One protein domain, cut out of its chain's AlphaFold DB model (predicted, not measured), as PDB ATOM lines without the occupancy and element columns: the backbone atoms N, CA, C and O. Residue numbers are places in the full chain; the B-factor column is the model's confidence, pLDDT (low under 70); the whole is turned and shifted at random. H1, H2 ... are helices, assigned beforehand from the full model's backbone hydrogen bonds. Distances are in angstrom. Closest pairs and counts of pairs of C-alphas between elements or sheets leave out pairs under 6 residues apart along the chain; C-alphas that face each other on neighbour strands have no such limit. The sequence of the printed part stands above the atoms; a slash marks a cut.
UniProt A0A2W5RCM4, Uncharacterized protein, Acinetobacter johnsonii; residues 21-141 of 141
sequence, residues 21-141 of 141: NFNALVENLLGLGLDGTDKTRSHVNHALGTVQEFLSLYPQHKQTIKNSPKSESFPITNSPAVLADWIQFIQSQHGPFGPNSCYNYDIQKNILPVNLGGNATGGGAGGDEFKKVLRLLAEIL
ATOM      1  N   ASN A  21      23.038 -25.363 -30.136       64.50
ATOM      2  CA  ASN A  21      23.351 -23.930 -30.074       64.50
ATOM      3  C   ASN A  21      24.835 -23.668 -30.356       64.50
ATOM      4  O   ASN A  21      25.198 -22.646 -30.939       64.50
ATOM      5  N   PHE A  22      25.705 -24.597 -29.954       65.75
ATOM      6  CA  PHE A  22      27.132 -24.521 -30.249       65.75
ATOM      7  C   PHE A  22      27.429 -24.839 -31.719       65.75
ATOM      8  O   PHE A  22      28.231 -24.148 -32.345       65.75
ATOM      9  N   ASN A  23      26.733 -25.820 -32.294       65.88
ATOM     10  CA  ASN A  23      26.856 -26.149 -33.715       65.88
ATOM     11  C   ASN A  23      26.405 -24.969 -34.589       65.88
ATOM     12  O   ASN A  23      27.125 -24.578 -35.504       65.88
ATOM     13  N   ALA A  24      25.273 -24.338 -34.251       68.75
ATOM     14  CA  ALA A  24      24.789 -23.146 -34.943       68.75
ATOM     15  C   ALA A  24      25.782 -21.975 -34.844       68.75
ATOM     16  O   ALA A  24      26.041 -21.308 -35.840       68.75
ATOM     17  N   LEU A  25      26.401 -21.749 -33.677       68.50
ATOM     18  CA  LEU A  25      27.474 -20.760 -33.503       68.50
ATOM     19  C   LEU A  25      28.672 -21.045 -34.424       68.50
ATOM     20  O   LEU A  25      29.208 -20.126 -35.045       68.50
ATOM     21  N   VAL A  26      29.106 -22.306 -34.485       67.31
ATOM     22  CA  VAL A  26      30.227 -22.746 -35.321       67.31
ATOM     23  C   VAL A  26      29.911 -22.538 -36.799       67.31
ATOM     24  O   VAL A  26      30.708 -21.921 -37.501       67.31
ATOM     25  N   GLU A  27      28.748 -22.985 -37.270       69.38
ATOM     26  CA  GLU A  27      28.301 -22.786 -38.652       69.38
ATOM     27  C   GLU A  27      28.154 -21.301 -38.993       69.38
ATOM     28  O   GLU A  27      28.598 -20.867 -40.053       69.38
ATOM     29  N   ASN A  28      27.617 -20.498 -38.072       71.00
ATOM     30  CA  ASN A  28      27.480 -19.054 -38.239       71.00
ATOM     31  C   ASN A  28      28.856 -18.387 -38.383       71.00
ATOM     32  O   ASN A  28      29.064 -17.616 -39.310       71.00
ATOM     33  N   LEU A  29      29.836 -18.724 -37.540       70.25
ATOM     34  CA  LEU A  29      31.189 -18.163 -37.641       70.25
ATOM     35  C   LEU A  29      31.956 -18.649 -38.875       70.25
ATOM     36  O   LEU A  29      32.701 -17.866 -39.466       70.25
ATOM     37  N   LEU A  30      31.767 -19.905 -39.283       67.06
ATOM     38  CA  LEU A  30      32.322 -20.425 -40.532       67.06
ATOM     39  C   LEU A  30      31.708 -19.706 -41.738       67.06
ATOM     40  O   LEU A  30      32.453 -19.242 -42.596       67.06
ATOM     41  N   GLY A  31      30.387 -19.524 -41.765       64.81
ATOM     42  CA  GLY A  31      29.684 -18.794 -42.822       64.81
ATOM     43  C   GLY A  31      30.054 -17.309 -42.866       64.81
ATOM     44  O   GLY A  31      30.358 -16.782 -43.931       64.81
ATOM     45  N   LEU A  32      30.127 -16.630 -41.717       64.69
ATOM     46  CA  LEU A  32      30.536 -15.220 -41.624       64.69
ATOM     47  C   LEU A  32      32.019 -15.007 -41.979       64.69
ATOM     48  O   LEU A  32      32.379 -13.954 -42.507       64.69
ATOM     49  N   GLY A  33      32.878 -15.986 -41.673       58.69
ATOM     50  CA  GLY A  33      34.326 -15.921 -41.871       58.69
ATOM     51  C   GLY A  33      34.830 -16.447 -43.222       58.69
ATOM     52  O   GLY A  33      35.919 -16.057 -43.640       58.69
ATOM     53  N   LEU A  34      34.077 -17.312 -43.909       54.53
ATOM     54  CA  LEU A  34      34.493 -17.932 -45.178       54.53
ATOM     55  C   LEU A  34      33.597 -17.550 -46.367       54.53
ATOM     56  O   LEU A  34      34.146 -17.320 -47.443       54.53
ATOM     57  N   ASP A  35      32.284 -17.383 -46.163       50.22
ATOM     58  CA  ASP A  35      31.300 -17.103 -47.232       50.22
ATOM     59  C   ASP A  35      30.672 -15.693 -47.143       50.22
ATOM     60  O   ASP A  35      29.866 -15.294 -47.986       50.22
ATOM     61  N   GLY A  36      31.026 -14.920 -46.113       53.59
ATOM     62  CA  GLY A  36      30.557 -13.552 -45.901       53.59
ATOM     63  C   GLY A  36      31.209 -12.524 -46.835       53.59
ATOM     64  O   GLY A  36      32.218 -12.775 -47.489       53.59
ATOM     65  N   THR A  37      30.655 -11.307 -46.869       57.25
ATOM     66  CA  THR A  37      31.282 -10.184 -47.593       57.25
ATOM     67  C   THR A  37      32.657  -9.848 -46.997       57.25
ATOM     68  O   THR A  37      32.870 -10.033 -45.795       57.25
ATOM     69  N   ASP A  38      33.585  -9.312 -47.801       62.25
ATOM     70  CA  ASP A  38      34.985  -9.057 -47.403       62.25
ATOM     71  C   ASP A  38      35.153  -8.351 -46.042       62.25
ATOM     72  O   ASP A  38      36.119  -8.605 -45.318       62.25
ATOM     73  N   LYS A  39      34.194  -7.496 -45.661       68.31
ATOM     74  CA  LYS A  39      34.193  -6.776 -44.379       68.31
ATOM     75  C   LYS A  39      33.919  -7.687 -43.179       68.31
ATOM     76  O   LYS A  39      34.678  -7.651 -42.216       68.31
ATOM     77  N   THR A  40      32.894  -8.534 -43.246       73.88
ATOM     78  CA  THR A  40      32.535  -9.470 -42.166       73.88
ATOM     79  C   THR A  40      33.654 -10.477 -41.913       73.88
ATOM     80  O   THR A  40      34.028 -10.721 -40.766       73.88
ATOM     81  N   ARG A  41      34.280 -10.975 -42.986       76.56
ATOM     82  CA  ARG A  41      35.457 -11.844 -42.889       76.56
ATOM     83  C   ARG A  41      36.614 -11.167 -42.153       76.56
ATOM     84  O   ARG A  41      37.246 -11.781 -41.295       76.56
ATOM     85  N   SER A  42      36.884  -9.902 -42.470       81.75
ATOM     86  CA  SER A  42      37.911  -9.115 -41.781       81.75
ATOM     87  C   SER A  42      37.597  -8.955 -40.286       81.75
ATOM     88  O   SER A  42      38.470  -9.190 -39.449       81.75
ATOM     89  N   HIS A  43      36.337  -8.666 -39.930       87.31
ATOM     90  CA  HIS A  43      35.915  -8.547 -38.529       87.31
ATOM     91  C   HIS A  43      36.175  -9.827 -37.734       87.31
ATOM     92  O   HIS A  43      36.798  -9.784 -36.673       87.31
ATOM     93  N   VAL A  44      35.730 -10.968 -38.268       86.12
ATOM     94  CA  VAL A  44      35.920 -12.272 -37.626       86.12
ATOM     95  C   VAL A  44      37.410 -12.569 -37.467       86.12
ATOM     96  O   VAL A  44      37.837 -12.929 -36.375       86.12
ATOM     97  N   ASN A  45      38.229 -12.352 -38.501       85.56
ATOM     98  CA  ASN A  45      39.666 -12.626 -38.440       85.56
ATOM     99  C   ASN A  45      40.377 -11.840 -37.332       85.56
ATOM    100  O   ASN A  45      41.127 -12.422 -36.546       85.56
ATOM    101  N   HIS A  46      40.140 -10.531 -37.236       90.25
ATOM    102  CA  HIS A  46      40.772  -9.710 -36.203       90.25
ATOM    103  C   HIS A  46      40.229 -10.022 -34.802       90.25
ATOM    104  O   HIS A  46      41.009 -10.084 -33.844       90.25
ATOM    105  N   ALA A  47      38.940 -10.349 -34.682       92.31
ATOM    106  CA  ALA A  47      38.364 -10.828 -33.432       92.31
ATOM    107  C   ALA A  47      39.009 -12.153 -32.986       92.31
ATOM    108  O   ALA A  47      39.362 -12.293 -31.818       92.31
ATOM    109  N   LEU A  48      39.234 -13.103 -33.904       89.19
ATOM    110  CA  LEU A  48      39.860 -14.397 -33.596       89.19
ATOM    111  C   LEU A  48      41.248 -14.227 -32.982       89.19
ATOM    112  O   LEU A  48      41.575 -14.892 -32.000       89.19
ATOM    113  N   GLY A  49      42.082 -13.363 -33.558       89.69
ATOM    114  CA  GLY A  49      43.414 -13.103 -33.018       89.69
ATOM    115  C   GLY A  49      43.359 -12.447 -31.640       89.69
ATOM    116  O   GLY A  49      43.997 -12.912 -30.700       89.69
ATOM    117  N   THR A  50      42.570 -11.377 -31.516       95.12
ATOM    118  CA  THR A  50      42.561 -10.533 -30.310       95.12
ATOM    119  C   THR A  50      41.935 -11.244 -29.115       95.12
ATOM    120  O   THR A  50      42.462 -11.177 -28.007       95.12
ATOM    121  N   VAL A  51      40.861 -12.004 -29.336       95.62
ATOM    122  CA  VAL A  51      40.220 -12.810 -28.291       95.62
ATOM    123  C   VAL A  51      41.118 -13.957 -27.828       95.62
ATOM    124  O   VAL A  51      41.122 -14.274 -26.641       95.62
ATOM    125  N   GLN A  52      41.899 -14.581 -28.718       92.56
ATOM    126  CA  GLN A  52      42.857 -15.613 -28.306       92.56
ATOM    127  C   GLN A  52      43.899 -15.066 -27.327       92.56
ATOM    128  O   GLN A  52      44.158 -15.701 -26.305       92.56
ATOM    129  N   GLU A  53      44.492 -13.906 -27.621       94.38
ATOM    130  CA  GLU A  53      45.480 -13.297 -26.722       94.38
ATOM    131  C   GLU A  53      44.835 -12.851 -25.408       94.38
ATOM    132  O   GLU A  53      45.374 -13.149 -24.341       94.38
ATOM    133  N   PHE A  54      43.626 -12.283 -25.467       97.25
ATOM    134  CA  PHE A  54      42.844 -11.958 -24.276       97.25
ATOM    135  C   PHE A  54      42.597 -13.186 -23.388       97.25
ATOM    136  O   PHE A  54      42.968 -13.194 -22.219       97.25
ATOM    137  N   LEU A  55      42.029 -14.269 -23.923       95.31
ATOM    138  CA  LEU A  55      41.729 -15.469 -23.133       95.31
ATOM    139  C   LEU A  55      42.987 -16.243 -22.712       95.31
ATOM    140  O   LEU A  55      42.926 -17.043 -21.777       95.31
ATOM    141  N   SER A  56      44.121 -16.029 -23.382       92.38
ATOM    142  CA  SER A  56      45.416 -16.540 -22.931       92.38
ATOM    143  C   SER A  56      45.945 -15.768 -21.722       92.38
ATOM    144  O   SER A  56      46.596 -16.375 -20.874       92.38
ATOM    145  N   LEU A  57      45.695 -14.458 -21.650       94.88
ATOM    146  CA  LEU A  57      46.130 -13.596 -20.551       94.88
ATOM    147  C   LEU A  57      45.173 -13.654 -19.348       94.88
ATOM    148  O   LEU A  57      45.618 -13.571 -18.207       94.88
ATOM    149  N   TYR A  58      43.879 -13.861 -19.600       95.50
ATOM    150  CA  TYR A  58      42.823 -13.932 -18.588       95.50
ATOM    151  C   TYR A  58      42.091 -15.290 -18.625       95.50
ATOM    152  O   TYR A  58      40.899 -15.357 -18.954       95.50
ATOM    153  N   PRO A  59      42.772 -16.406 -18.301       94.44
ATOM    154  CA  PRO A  59      42.199 -17.748 -18.421       94.44
ATOM    155  C   PRO A  59      40.941 -17.963 -17.564       94.44
ATOM    156  O   PRO A  59      40.081 -18.756 -17.943       94.44
ATOM    157  N   GLN A  60      40.784 -17.233 -16.456       94.50
ATOM    158  CA  GLN A  60      39.595 -17.272 -15.600       94.50
ATOM    159  C   GLN A  60      38.306 -16.899 -16.347       94.50
ATOM    160  O   GLN A  60      37.238 -17.440 -16.051       94.50
ATOM    161  N   HIS A  61      38.392 -16.031 -17.362       95.69
ATOM    162  CA  HIS A  61      37.216 -15.591 -18.116       95.69
ATOM    163  C   HIS A  61      36.664 -16.683 -19.019       95.69
ATOM    164  O   HIS A  61      35.463 -16.685 -19.280       95.69
ATOM    165  N   LYS A  62      37.485 -17.665 -19.419       92.75
ATOM    166  CA  LYS A  62      37.000 -18.839 -20.159       92.75
ATOM    167  C   LYS A  62      35.898 -19.544 -19.375       92.75
ATOM    168  O   LYS A  62      34.842 -19.817 -19.933       92.75
ATOM    169  N   GLN A  63      36.106 -19.786 -18.078       90.19
ATOM    170  CA  GLN A  63      35.121 -20.487 -17.254       90.19
ATOM    171  C   GLN A  63      33.864 -19.643 -17.022       90.19
ATOM    172  O   GLN A  63      32.757 -20.167 -17.113       90.19
ATOM    173  N   THR A  64      34.022 -18.337 -16.789       92.25
ATOM    174  CA  THR A  64      32.894 -17.398 -16.695       92.25
ATOM    175  C   THR A  64      32.026 -17.440 -17.950       92.25
ATOM    176  O   THR A  64      30.803 -17.517 -17.854       92.25
ATOM    177  N   ILE A  65      32.651 -17.436 -19.130       92.00
ATOM    178  CA  ILE A  65      31.943 -17.481 -20.410       92.00
ATOM    179  C   ILE A  65      31.285 -18.853 -20.615       92.00
ATOM    180  O   ILE A  65      30.100 -18.890 -20.932       92.00
ATOM    181  N   LYS A  66      31.991 -19.970 -20.380       87.19
ATOM    182  CA  LYS A  66      31.438 -21.341 -20.493       87.19
ATOM    183  C   LYS A  66      30.214 -21.559 -19.599       87.19
ATOM    184  O   LYS A  66      29.257 -22.213 -19.997       87.19
ATOM    185  N   ASN A  67      30.238 -20.995 -18.392       87.62
ATOM    186  CA  ASN A  67      29.155 -21.129 -17.415       87.62
ATOM    187  C   ASN A  67      27.971 -20.187 -17.676       87.62
ATOM    188  O   ASN A  67      26.942 -20.302 -17.008       87.62
ATOM    189  N   SER A  68      28.099 -19.230 -18.599       85.75
ATOM    190  CA  SER A  68      26.995 -18.336 -18.937       85.75
ATOM    191  C   SER A  68      25.906 -19.093 -19.715       85.75
ATOM    192  O   SER A  68      26.207 -20.087 -20.379       85.75
ATOM    193  N   PRO A  69      24.647 -18.608 -19.728       81.81
ATOM    194  CA  PRO A  69      23.591 -19.209 -20.541       81.81
ATOM    195  C   PRO A  69      24.042 -19.364 -21.990       81.81
ATOM    196  O   PRO A  69      24.593 -18.411 -22.547       81.81
ATOM    197  N   LYS A  70      23.833 -20.547 -22.580       71.06
ATOM    198  CA  LYS A  70      24.273 -20.869 -23.941       71.06
ATOM    199  C   LYS A  70      23.429 -20.134 -24.982       71.06
ATOM    200  O   LYS A  70      22.338 -20.555 -25.337       71.06
ATOM    201  N   SER A  71      23.968 -19.015 -25.440       73.88
ATOM    202  CA  SER A  71      23.504 -18.177 -26.549       73.88
ATOM    203  C   SER A  71      24.507 -18.174 -27.707       73.88
ATOM    204  O   SER A  71      25.701 -18.423 -27.495       73.88
ATOM    205  N   GLU A  72      24.031 -17.785 -28.894       70.88
ATOM    206  CA  GLU A  72      24.845 -17.569 -30.101       70.88
ATOM    207  C   GLU A  72      25.929 -16.491 -29.929       70.88
ATOM    208  O   GLU A  72      26.872 -16.448 -30.701       70.88
ATOM    209  N   SER A  73      25.851 -15.612 -28.928       85.31
ATOM    210  CA  SER A  73      26.896 -14.622 -28.643       85.31
ATOM    211  C   SER A  73      27.023 -14.375 -27.141       85.31
ATOM    212  O   SER A  73      26.032 -14.446 -26.410       85.31
ATOM    213  N   PHE A  74      28.236 -14.118 -26.642       90.12
ATOM    214  CA  PHE A  74      28.431 -13.832 -25.218       90.12
ATOM    215  C   PHE A  74      28.014 -12.383 -24.891       90.12
ATOM    216  O   PHE A  74      28.592 -11.444 -25.452       90.12
ATOM    217  N   PRO A  75      27.050 -12.150 -23.977       89.25
ATOM    218  CA  PRO A  75      26.608 -10.808 -23.611       89.25
ATOM    219  C   PRO A  75      27.612 -10.150 -22.650       89.25
ATOM    220  O   PRO A  75      27.318  -9.938 -21.479       89.25
ATOM    221  N   ILE A  76      28.808  -9.816 -23.144       92.94
ATOM    222  CA  ILE A  76      29.927  -9.293 -22.338       92.94
ATOM    223  C   ILE A  76      29.562  -8.064 -21.491       92.94
ATOM    224  O   ILE A  76      30.069  -7.904 -20.387       92.94
ATOM    225  N   THR A  77      28.623  -7.232 -21.948       90.75
ATOM    226  CA  THR A  77      28.116  -6.073 -21.194       90.75
ATOM    227  C   THR A  77      27.400  -6.453 -19.899       90.75
ATOM    228  O   THR A  77      27.325  -5.641 -18.985       90.75
ATOM    229  N   ASN A  78      26.928  -7.697 -19.789       91.75
ATOM    230  CA  ASN A  78      26.317  -8.251 -18.583       91.75
ATOM    231  C   ASN A  78      27.357  -8.948 -17.686       91.75
ATOM    232  O   ASN A  78      26.998  -9.615 -16.720       91.75
ATOM    233  N   SER A  79      28.647  -8.845 -18.013       94.06
ATOM    234  CA  SER A  79      29.764  -9.414 -17.258       94.06
ATOM    235  C   SER A  79      30.816  -8.331 -16.996       94.06
ATOM    236  O   SER A  79      31.839  -8.301 -17.681       94.06
ATOM    237  N   PRO A  80      30.592  -7.438 -16.007       95.19
ATOM    238  CA  PRO A  80      31.422  -6.249 -15.799       95.19
ATOM    239  C   PRO A  80      32.916  -6.544 -15.642       95.19
ATOM    240  O   PRO A  80      33.733  -5.808 -16.180       95.19
ATOM    241  N   ALA A  81      33.275  -7.644 -14.971       96.56
ATOM    242  CA  ALA A  81      34.669  -8.060 -14.821       96.56
ATOM    243  C   ALA A  81      35.316  -8.431 -16.169       96.56
ATOM    244  O   ALA A  81      36.404  -7.958 -16.482       96.56
ATOM    245  N   VAL A  82      34.621  -9.221 -16.997       97.44
ATOM    246  CA  VAL A  82      35.114  -9.611 -18.329       97.44
ATOM    247  C   VAL A  82      35.229  -8.381 -19.231       97.44
ATOM    248  O   VAL A  82      36.210  -8.242 -19.954       97.44
ATOM    249  N   LEU A  83      34.243  -7.477 -19.177       97.44
ATOM    250  CA  LEU A  83      34.253  -6.247 -19.963       97.44
ATOM    251  C   LEU A  83      35.394  -5.307 -19.557       97.44
ATOM    252  O   LEU A  83      36.065  -4.773 -20.434       97.44
ATOM    253  N   ALA A  84      35.612  -5.100 -18.257       97.88
ATOM    254  CA  ALA A  84      36.659  -4.213 -17.759       97.88
ATOM    255  C   ALA A  84      38.052  -4.702 -18.180       97.88
ATOM    256  O   ALA A  84      38.814  -3.935 -18.771       97.88
ATOM    257  N   ASP A  85      38.338  -5.990 -17.967       98.44
ATOM    258  CA  ASP A  85      39.612  -6.593 -18.368       98.44
ATOM    259  C   ASP A  85      39.787  -6.580 -19.890       98.44
ATOM    260  O   ASP A  85      40.879  -6.305 -20.384       98.44
ATOM    261  N   TRP A  86      38.713  -6.820 -20.653       98.06
ATOM    262  CA  TRP A  86      38.741  -6.713 -22.111       98.06
ATOM    263  C   TRP A  86      39.092  -5.296 -22.575       98.06
ATOM    264  O   TRP A  86      39.972  -5.132 -23.418       98.06
ATOM    265  N   ILE A  87      38.425  -4.273 -22.029       97.94
ATOM    266  CA  ILE A  87      38.670  -2.872 -22.395       97.94
ATOM    267  C   ILE A  87      40.110  -2.488 -22.053       97.94
ATOM    268  O   ILE A  87      40.802  -1.921 -22.896       97.94
ATOM    269  N   GLN A  88      40.581  -2.827 -20.852       97.94
ATOM    270  CA  GLN A  88      41.959  -2.557 -20.452       97.94
ATOM    271  C   GLN A  88      42.955  -3.248 -21.389       97.94
ATOM    272  O   GLN A  88      43.909  -2.618 -21.851       97.94
ATOM    273  N   PHE A  89      42.716  -4.524 -21.697       98.19
ATOM    274  CA  PHE A  89      43.536  -5.287 -22.624       98.19
ATOM    275  C   PHE A  89      43.587  -4.604 -23.989       98.19
ATOM    276  O   PHE A  89      44.662  -4.174 -24.396       98.19
ATOM    277  N   ILE A  90      42.455  -4.437 -24.676       97.38
ATOM    278  CA  ILE A  90      42.451  -3.981 -26.072       97.38
ATOM    279  C   ILE A  90      43.018  -2.565 -26.229       97.38
ATOM    280  O   ILE A  90      43.688  -2.279 -27.220       97.38
ATOM    281  N   GLN A  91      42.816  -1.696 -25.234       97.19
ATOM    282  CA  GLN A  91      43.354  -0.332 -25.225       97.19
ATOM    283  C   GLN A  91      44.873  -0.286 -25.022       97.19
ATOM    284  O   GLN A  91      45.515   0.646 -25.496       97.19
ATOM    285  N   SER A  92      45.459  -1.292 -24.366       97.31
ATOM    286  CA  SER A  92      46.914  -1.394 -24.175       97.31
ATOM    287  C   SER A  92      47.674  -1.920 -25.400       97.31
ATOM    288  O   SER A  92      48.903  -1.863 -25.428       97.31
ATOM    289  N   GLN A  93      46.965  -2.458 -26.397       97.38
ATOM    290  CA  GLN A  93      47.565  -3.128 -27.550       97.38
ATOM    291  C   GLN A  93      47.572  -2.245 -28.801       97.38
ATOM    292  O   GLN A  93      46.667  -1.434 -29.025       97.38
ATOM    293  N   HIS A  94      48.573  -2.446 -29.661       96.44
ATOM    294  CA  HIS A  94      48.772  -1.675 -30.889       96.44
ATOM    295  C   HIS A  94      49.378  -2.528 -32.003       96.44
ATOM    296  O   HIS A  94      50.167  -3.435 -31.744       96.44
ATOM    297  N   GLY A  95      49.054  -2.186 -33.250       96.19
ATOM    298  CA  GLY A  95      49.696  -2.744 -34.430       96.19
ATOM    299  C   GLY A  95      49.286  -4.177 -34.803       96.19
ATOM    300  O   GLY A  95      48.368  -4.771 -34.222       96.19
ATOM    301  N   PRO A  96      49.936  -4.720 -35.848       95.19
ATOM    302  CA  PRO A  96      49.721  -6.083 -36.309       95.19
ATOM    303  C   PRO A  96      50.391  -7.128 -35.404       95.19
ATOM    304  O   PRO A  96      51.418  -6.862 -34.785       95.19
ATOM    305  N   PHE A  97      49.833  -8.339 -35.367       92.62
ATOM    306  CA  PHE A  97      50.334  -9.447 -34.548       92.62
ATOM    307  C   PHE A  97      49.941 -10.829 -35.102       92.62
ATOM    308  O   PHE A  97      49.205 -10.957 -36.085       92.62
ATOM    309  N   GLY A  98      50.438 -11.881 -34.443       85.12
ATOM    310  CA  GLY A  98      50.194 -13.277 -34.806       85.12
ATOM    311  C   GLY A  98      51.036 -13.774 -35.990       85.12
ATOM    312  O   GLY A  98      51.896 -13.052 -36.504       85.12
ATOM    313  N   PRO A  99      50.820 -15.028 -36.430       78.69
ATOM    314  CA  PRO A  99      51.562 -15.612 -37.543       78.69
ATOM    315  C   PRO A  99      51.414 -14.769 -38.812       78.69
ATOM    316  O   PRO A  99      50.300 -14.517 -39.268       78.69
ATOM    317  N   ASN A 100      52.537 -14.334 -39.387       81.00
ATOM    318  CA  ASN A 100      52.576 -13.466 -40.569       81.00
ATOM    319  C   ASN A 100      51.796 -12.147 -40.416       81.00
ATOM    320  O   ASN A 100      51.347 -11.599 -41.419       81.00
ATOM    321  N   SER A 101      51.624 -11.627 -39.191       83.81
ATOM    322  CA  SER A 101      50.916 -10.355 -38.960       83.81
ATOM    323  C   SER A 101      49.469 -10.347 -39.482       83.81
ATOM    324  O   SER A 101      48.952  -9.312 -39.899       83.81
ATOM    325  N   CYS A 102      48.809 -11.511 -39.490       83.12
ATOM    326  CA  CYS A 102      47.461 -11.665 -40.042       83.12
ATOM    327  C   CYS A 102      46.356 -11.046 -39.172       83.12
ATOM    328  O   CYS A 102      45.231 -10.868 -39.640       83.12
ATOM    329  N   TYR A 103      46.669 -10.696 -37.923       89.38
ATOM    330  CA  TYR A 103      45.770 -10.006 -37.005       89.38
ATOM    331  C   TYR A 103      46.262  -8.587 -36.734       89.38
ATOM    332  O   TYR A 103      47.433  -8.276 -36.942       89.38
ATOM    333  N   ASN A 104      45.372  -7.706 -36.278       93.44
ATOM    334  CA  ASN A 104      45.719  -6.313 -36.037       93.44
ATOM    335  C   ASN A 104      44.807  -5.695 -34.973       93.44
ATOM    336  O   ASN A 104      43.581  -5.703 -35.108       93.44
ATOM    337  N   TYR A 105      45.424  -5.159 -33.922       95.81
ATOM    338  CA  TYR A 105      44.731  -4.536 -32.800       95.81
ATOM    339  C   TYR A 105      44.044  -3.229 -33.175       95.81
ATOM    340  O   TYR A 105      42.938  -2.952 -32.714       95.81
ATOM    341  N   ASP A 106      44.673  -2.427 -34.029       95.25
ATOM    342  CA  ASP A 106      44.127  -1.143 -34.456       95.25
ATOM    343  C   ASP A 106      42.920  -1.339 -35.374       95.25
ATOM    344  O   ASP A 106      41.925  -0.629 -35.233       95.25
ATOM    345  N   ILE A 107      42.943  -2.361 -36.238       93.06
ATOM    346  CA  ILE A 107      41.755  -2.739 -37.015       93.06
ATOM    347  C   ILE A 107      40.636  -3.194 -36.076       93.06
ATOM    348  O   ILE A 107      39.520  -2.695 -36.206       93.06
ATOM    349  N   GLN A 108      40.928  -4.059 -35.097       94.25
ATOM    350  CA  GLN A 108      39.923  -4.501 -34.125       94.25
ATOM    351  C   GLN A 108      39.290  -3.321 -33.368       94.25
ATOM    352  O   GLN A 108      38.069  -3.250 -33.254       94.25
ATOM    353  N   LYS A 109      40.095  -2.365 -32.885       94.88
ATOM    354  CA  LYS A 109      39.589  -1.149 -32.223       94.88
ATOM    355  C   LYS A 109      38.729  -0.308 -33.165       94.88
ATOM    356  O   LYS A 109      37.681   0.175 -32.756       94.88
ATOM    357  N   ASN A 110      39.132  -0.156 -34.423       92.94
ATOM    358  CA  ASN A 110      38.387   0.643 -35.399       92.94
ATOM    359  C   ASN A 110      37.028   0.049 -35.759       92.94
ATOM    360  O   ASN A 110      36.101   0.803 -36.049       92.94
ATOM    361  N   ILE A 111      36.906  -1.277 -35.742       90.38
ATOM    362  CA  ILE A 111      35.632  -1.931 -36.023       90.38
ATOM    363  C   ILE A 111      34.787  -2.102 -34.770       90.38
ATOM    364  O   ILE A 111      33.584  -2.157 -34.916       90.38
ATOM    365  N   LEU A 112      35.352  -2.177 -33.563       92.31
ATOM    366  CA  LEU A 112      34.550  -2.412 -32.363       92.31
ATOM    367  C   LEU A 112      33.727  -1.187 -31.945       92.31
ATOM    368  O   LEU A 112      34.218  -0.057 -32.023       92.31
ATOM    369  N   PRO A 113      32.513  -1.386 -31.403       92.50
ATOM    370  CA  PRO A 113      31.744  -0.311 -30.797       92.50
ATOM    371  C   PRO A 113      32.450   0.275 -29.567       92.50
ATOM    372  O   PRO A 113      33.140  -0.438 -28.831       92.50
ATOM    373  N   VAL A 114      32.208   1.558 -29.281       92.25
ATOM    374  CA  VAL A 114      32.803   2.264 -28.125       92.25
ATOM    375  C   VAL A 114      32.537   1.556 -26.792       92.25
ATOM    376  O   VAL A 114      33.432   1.432 -25.960       92.25
ATOM    377  N   ASN A 115      31.335   1.006 -26.594       91.75
ATOM    378  CA  ASN A 115      30.994   0.274 -25.368       91.75
ATOM    379  C   ASN A 115      31.697  -1.092 -25.231       91.75
ATOM    380  O   ASN A 115      31.528  -1.755 -24.212       91.75
ATOM    381  N   LEU A 116      32.469  -1.509 -26.238       94.12
ATOM    382  CA  LEU A 116      33.336  -2.687 -26.228       94.12
ATOM    383  C   LEU A 116      34.822  -2.305 -26.346       94.12
ATOM    384  O   LEU A 116      35.648  -3.155 -26.667       94.12
ATOM    385  N   GLY A 117      35.174  -1.040 -26.099       92.75
ATOM    386  CA  GLY A 117      36.558  -0.565 -26.135       92.75
ATOM    387  C   GLY A 117      37.100  -0.295 -27.539       92.75
ATOM    388  O   GLY A 117      38.315  -0.307 -27.716       92.75
ATOM    389  N   GLY A 118      36.231  -0.079 -28.530       93.44
ATOM    390  CA  GLY A 118      36.624   0.373 -29.865       93.44
ATOM    391  C   GLY A 118      36.278   1.835 -30.151       93.44
ATOM    392  O   GLY A 118      35.998   2.617 -29.245       93.44
ATOM    393  N   ASN A 119      36.290   2.189 -31.435       92.00
ATOM    394  CA  ASN A 119      36.099   3.549 -31.944       92.00
ATOM    395  C   ASN A 119      34.816   3.702 -32.776       92.00
ATOM    396  O   ASN A 119      34.451   4.817 -33.145       92.00
ATOM    397  N   ALA A 120      34.133   2.604 -33.110       87.75
ATOM    398  CA  ALA A 120      32.969   2.653 -33.977       87.75
ATOM    399  C   ALA A 120      31.733   3.189 -33.237       87.75
ATOM    400  O   ALA A 120      31.372   2.739 -32.144       87.75
ATOM    401  N   THR A 121      31.037   4.135 -33.865       73.94
ATOM    402  CA  THR A 121      29.763   4.679 -33.383       73.94
ATOM    403  C   THR A 121      28.599   3.974 -34.088       73.94
ATOM    404  O   THR A 121      28.384   4.190 -35.279       73.94
ATOM    405  N   GLY A 122      27.844   3.132 -33.372       57.59
ATOM    406  CA  GLY A 122      26.663   2.419 -33.894       57.59
ATOM    407  C   GLY A 122      26.710   0.893 -33.710       57.59
ATOM    408  O   GLY A 122      27.741   0.327 -33.362       57.59
ATOM    409  N   GLY A 123      25.573   0.216 -33.916       51.19
ATOM    410  CA  GLY A 123      25.375  -1.204 -33.566       51.19
ATOM    411  C   GLY A 123      25.837  -2.255 -34.591       51.19
ATOM    412  O   GLY A 123      25.702  -3.440 -34.314       51.19
ATOM    413  N   GLY A 124      26.370  -1.857 -35.751       58.62
ATOM    414  CA  GLY A 124      26.699  -2.766 -36.868       58.62
ATOM    415  C   GLY A 124      28.193  -2.962 -37.153       58.62
ATOM    416  O   GLY A 124      28.550  -3.449 -38.221       58.62
ATOM    417  N   ALA A 125      29.073  -2.533 -36.251       67.56
ATOM    418  CA  ALA A 125      30.514  -2.523 -36.468       67.56
ATOM    419  C   ALA A 125      31.172  -3.629 -35.629       67.56
ATOM    420  O   ALA A 125      31.352  -3.440 -34.435       67.56
ATOM    421  N   GLY A 126      31.420  -4.816 -36.202       78.81
ATOM    422  CA  GLY A 126      32.258  -5.906 -35.654       78.81
ATOM    423  C   GLY A 126      31.914  -6.495 -34.270       78.81
ATOM    424  O   GLY A 126      32.553  -7.449 -33.826       78.81
ATOM    425  N   GLY A 127      30.962  -5.914 -33.540       88.69
ATOM    426  CA  GLY A 127      30.704  -6.209 -32.135       88.69
ATOM    427  C   GLY A 127      29.943  -7.509 -31.924       88.69
ATOM    428  O   GLY A 127      30.144  -8.167 -30.905       88.69
ATOM    429  N   ASP A 128      29.083  -7.889 -32.868       86.88
ATOM    430  CA  ASP A 128      28.392  -9.177 -32.821       86.88
ATOM    431  C   ASP A 128      29.358 -10.319 -33.159       86.88
ATOM    432  O   ASP A 128      29.455 -11.293 -32.410       86.88
ATOM    433  N   GLU A 129      30.173 -10.144 -34.203       87.44
ATOM    434  CA  GLU A 129      31.240 -11.073 -34.577       87.44
ATOM    435  C   GLU A 129      32.228 -11.263 -33.424       87.44
ATOM    436  O   GLU A 129      32.559 -12.393 -33.072       87.44
ATOM    437  N   PHE A 130      32.635 -10.180 -32.758       92.44
ATOM    438  CA  PHE A 130      33.472 -10.253 -31.564       92.44
ATOM    439  C   PHE A 130      32.839 -11.089 -30.445       92.44
ATOM    440  O   PHE A 130      33.499 -11.969 -29.895       92.44
ATOM    441  N   LYS A 131      31.564 -10.863 -30.105       91.94
ATOM    442  CA  LYS A 131      30.886 -11.608 -29.027       91.94
ATOM    443  C   LYS A 131      30.696 -13.087 -29.368       91.94
ATOM    444  O   LYS A 131      30.774 -13.930 -28.471       91.94
ATOM    445  N   LYS A 132      30.454 -13.402 -30.644       88.75
ATOM    446  CA  LYS A 132      30.416 -14.772 -31.177       88.75
ATOM    447  C   LYS A 132      31.777 -15.445 -31.041       88.75
ATOM    448  O   LYS A 132      31.877 -16.527 -30.469       88.75
ATOM    449  N   VAL A 133      32.835 -14.774 -31.492       90.38
ATOM    450  CA  VAL A 133      34.212 -15.266 -31.376       90.38
ATOM    451  C   VAL A 133      34.620 -15.461 -29.914       90.38
ATOM    452  O   VAL A 133      35.223 -16.477 -29.583       90.38
ATOM    453  N   LEU A 134      34.260 -14.530 -29.028       93.31
ATOM    454  CA  LEU A 134      34.530 -14.620 -27.594       93.31
ATOM    455  C   LEU A 134      33.879 -15.848 -26.958       93.31
ATOM    456  O   LEU A 134      34.549 -16.578 -26.227       93.31
ATOM    457  N   ARG A 135      32.608 -16.118 -27.283       91.06
ATOM    458  CA  ARG A 135      31.944 -17.364 -26.885       91.06
ATOM    459  C   ARG A 135      32.701 -18.572 -27.423       91.06
ATOM    460  O   ARG A 135      33.035 -19.463 -26.649       91.06
ATOM    461  N   LEU A 136      32.949 -18.607 -28.730       86.88
ATOM    462  CA  LEU A 136      33.535 -19.770 -29.386       86.88
ATOM    463  C   LEU A 136      34.903 -20.107 -28.789       86.88
ATOM    464  O   LEU A 136      35.154 -21.240 -28.401       86.88
ATOM    465  N   LEU A 137      35.792 -19.124 -28.687       87.81
ATOM    466  CA  LEU A 137      37.150 -19.360 -28.210       87.81
ATOM    467  C   LEU A 137      37.214 -19.682 -26.725       87.81
ATOM    468  O   LEU A 137      38.117 -20.415 -26.326       87.81
ATOM    469  N   ALA A 138      36.262 -19.203 -25.922       90.06
ATOM    470  CA  ALA A 138      36.145 -19.677 -24.554       90.06
ATOM    471  C   ALA A 138      35.928 -21.192 -24.533       90.06
ATOM    472  O   ALA A 138      36.645 -21.858 -23.804       90.06
ATOM    473  N   GLU A 139      35.033 -21.742 -25.361       81.25
ATOM    474  CA  GLU A 139      34.742 -23.186 -25.438       81.25
ATOM    475  C   GLU A 139      35.937 -24.028 -25.925       81.25
ATOM    476  O   GLU A 139      36.130 -25.154 -25.467       81.25
ATOM    477  N   ILE A 140      36.764 -23.476 -26.819       78.44
ATOM    478  CA  ILE A 140      37.836 -24.204 -27.529       78.44
ATOM    479  C   ILE A 140      39.179 -24.208 -26.800       78.44
ATOM    480  O   ILE A 140      39.978 -25.137 -26.972       78.44
ATOM    481  N   LEU A 141      39.473 -23.131 -26.076       76.56
ATOM    482  CA  LEU A 141      40.748 -22.918 -25.391       76.56
ATOM    483  C   LEU A 141      40.686 -23.351 -23.924       76.56
ATOM    484  O   LEU A 141      41.800 -23.408 -23.354       76.56
TER     485      LEU A 141
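What this domain is: This is residues 21 to 141 of the 141 residues of an uncharacterized protein of Acinetobacter johnsonii (UniProt A0A2W5RCM4). The longest helix, H2, crosses H6 at the core of a compact, rounded body. H1 packs on both, H3 crosses the last turns of H6, and H4 and H5 lie on another side of H2. The 121 printed residues hold six named helices, H1 to H6 in order, and no named strand: all helix. The radius of gyration of the C-alphas is 13.1 A, the spans 32 by 32 by 31 A.

Where its parts are: H2, residues 38 to 57, is 29.4 A long from C-alpha 38 at (34.985, -9.057, -47.403). H1 is residues 21 to 35, 20.1 A; H3 59 to 66; H4 80 to 92, 18.3 A; H5 105 to 111; H6 127 to 140, 19.9 A, ending at C-alpha 140 (37.836, -24.204, -27.529).

How they stand to each other: H2, the hub, touches H6 at a steep tilt of 47 degrees; the closest C-alphas, of Ala 47 and Phe 130, are 5.3 A apart. Every O i to N i+4 pair is within hydrogen-bond range in H1, H2, H4, H5 and H6, and 3 of 4 in H3.

The domain as a whole: The printed part has no cut. The links H3 to H4, H4 to H5 and H5 to H6 are long. pLDDT is under 70 at residues 21 to 27, 30 to 39 and 122 to 125.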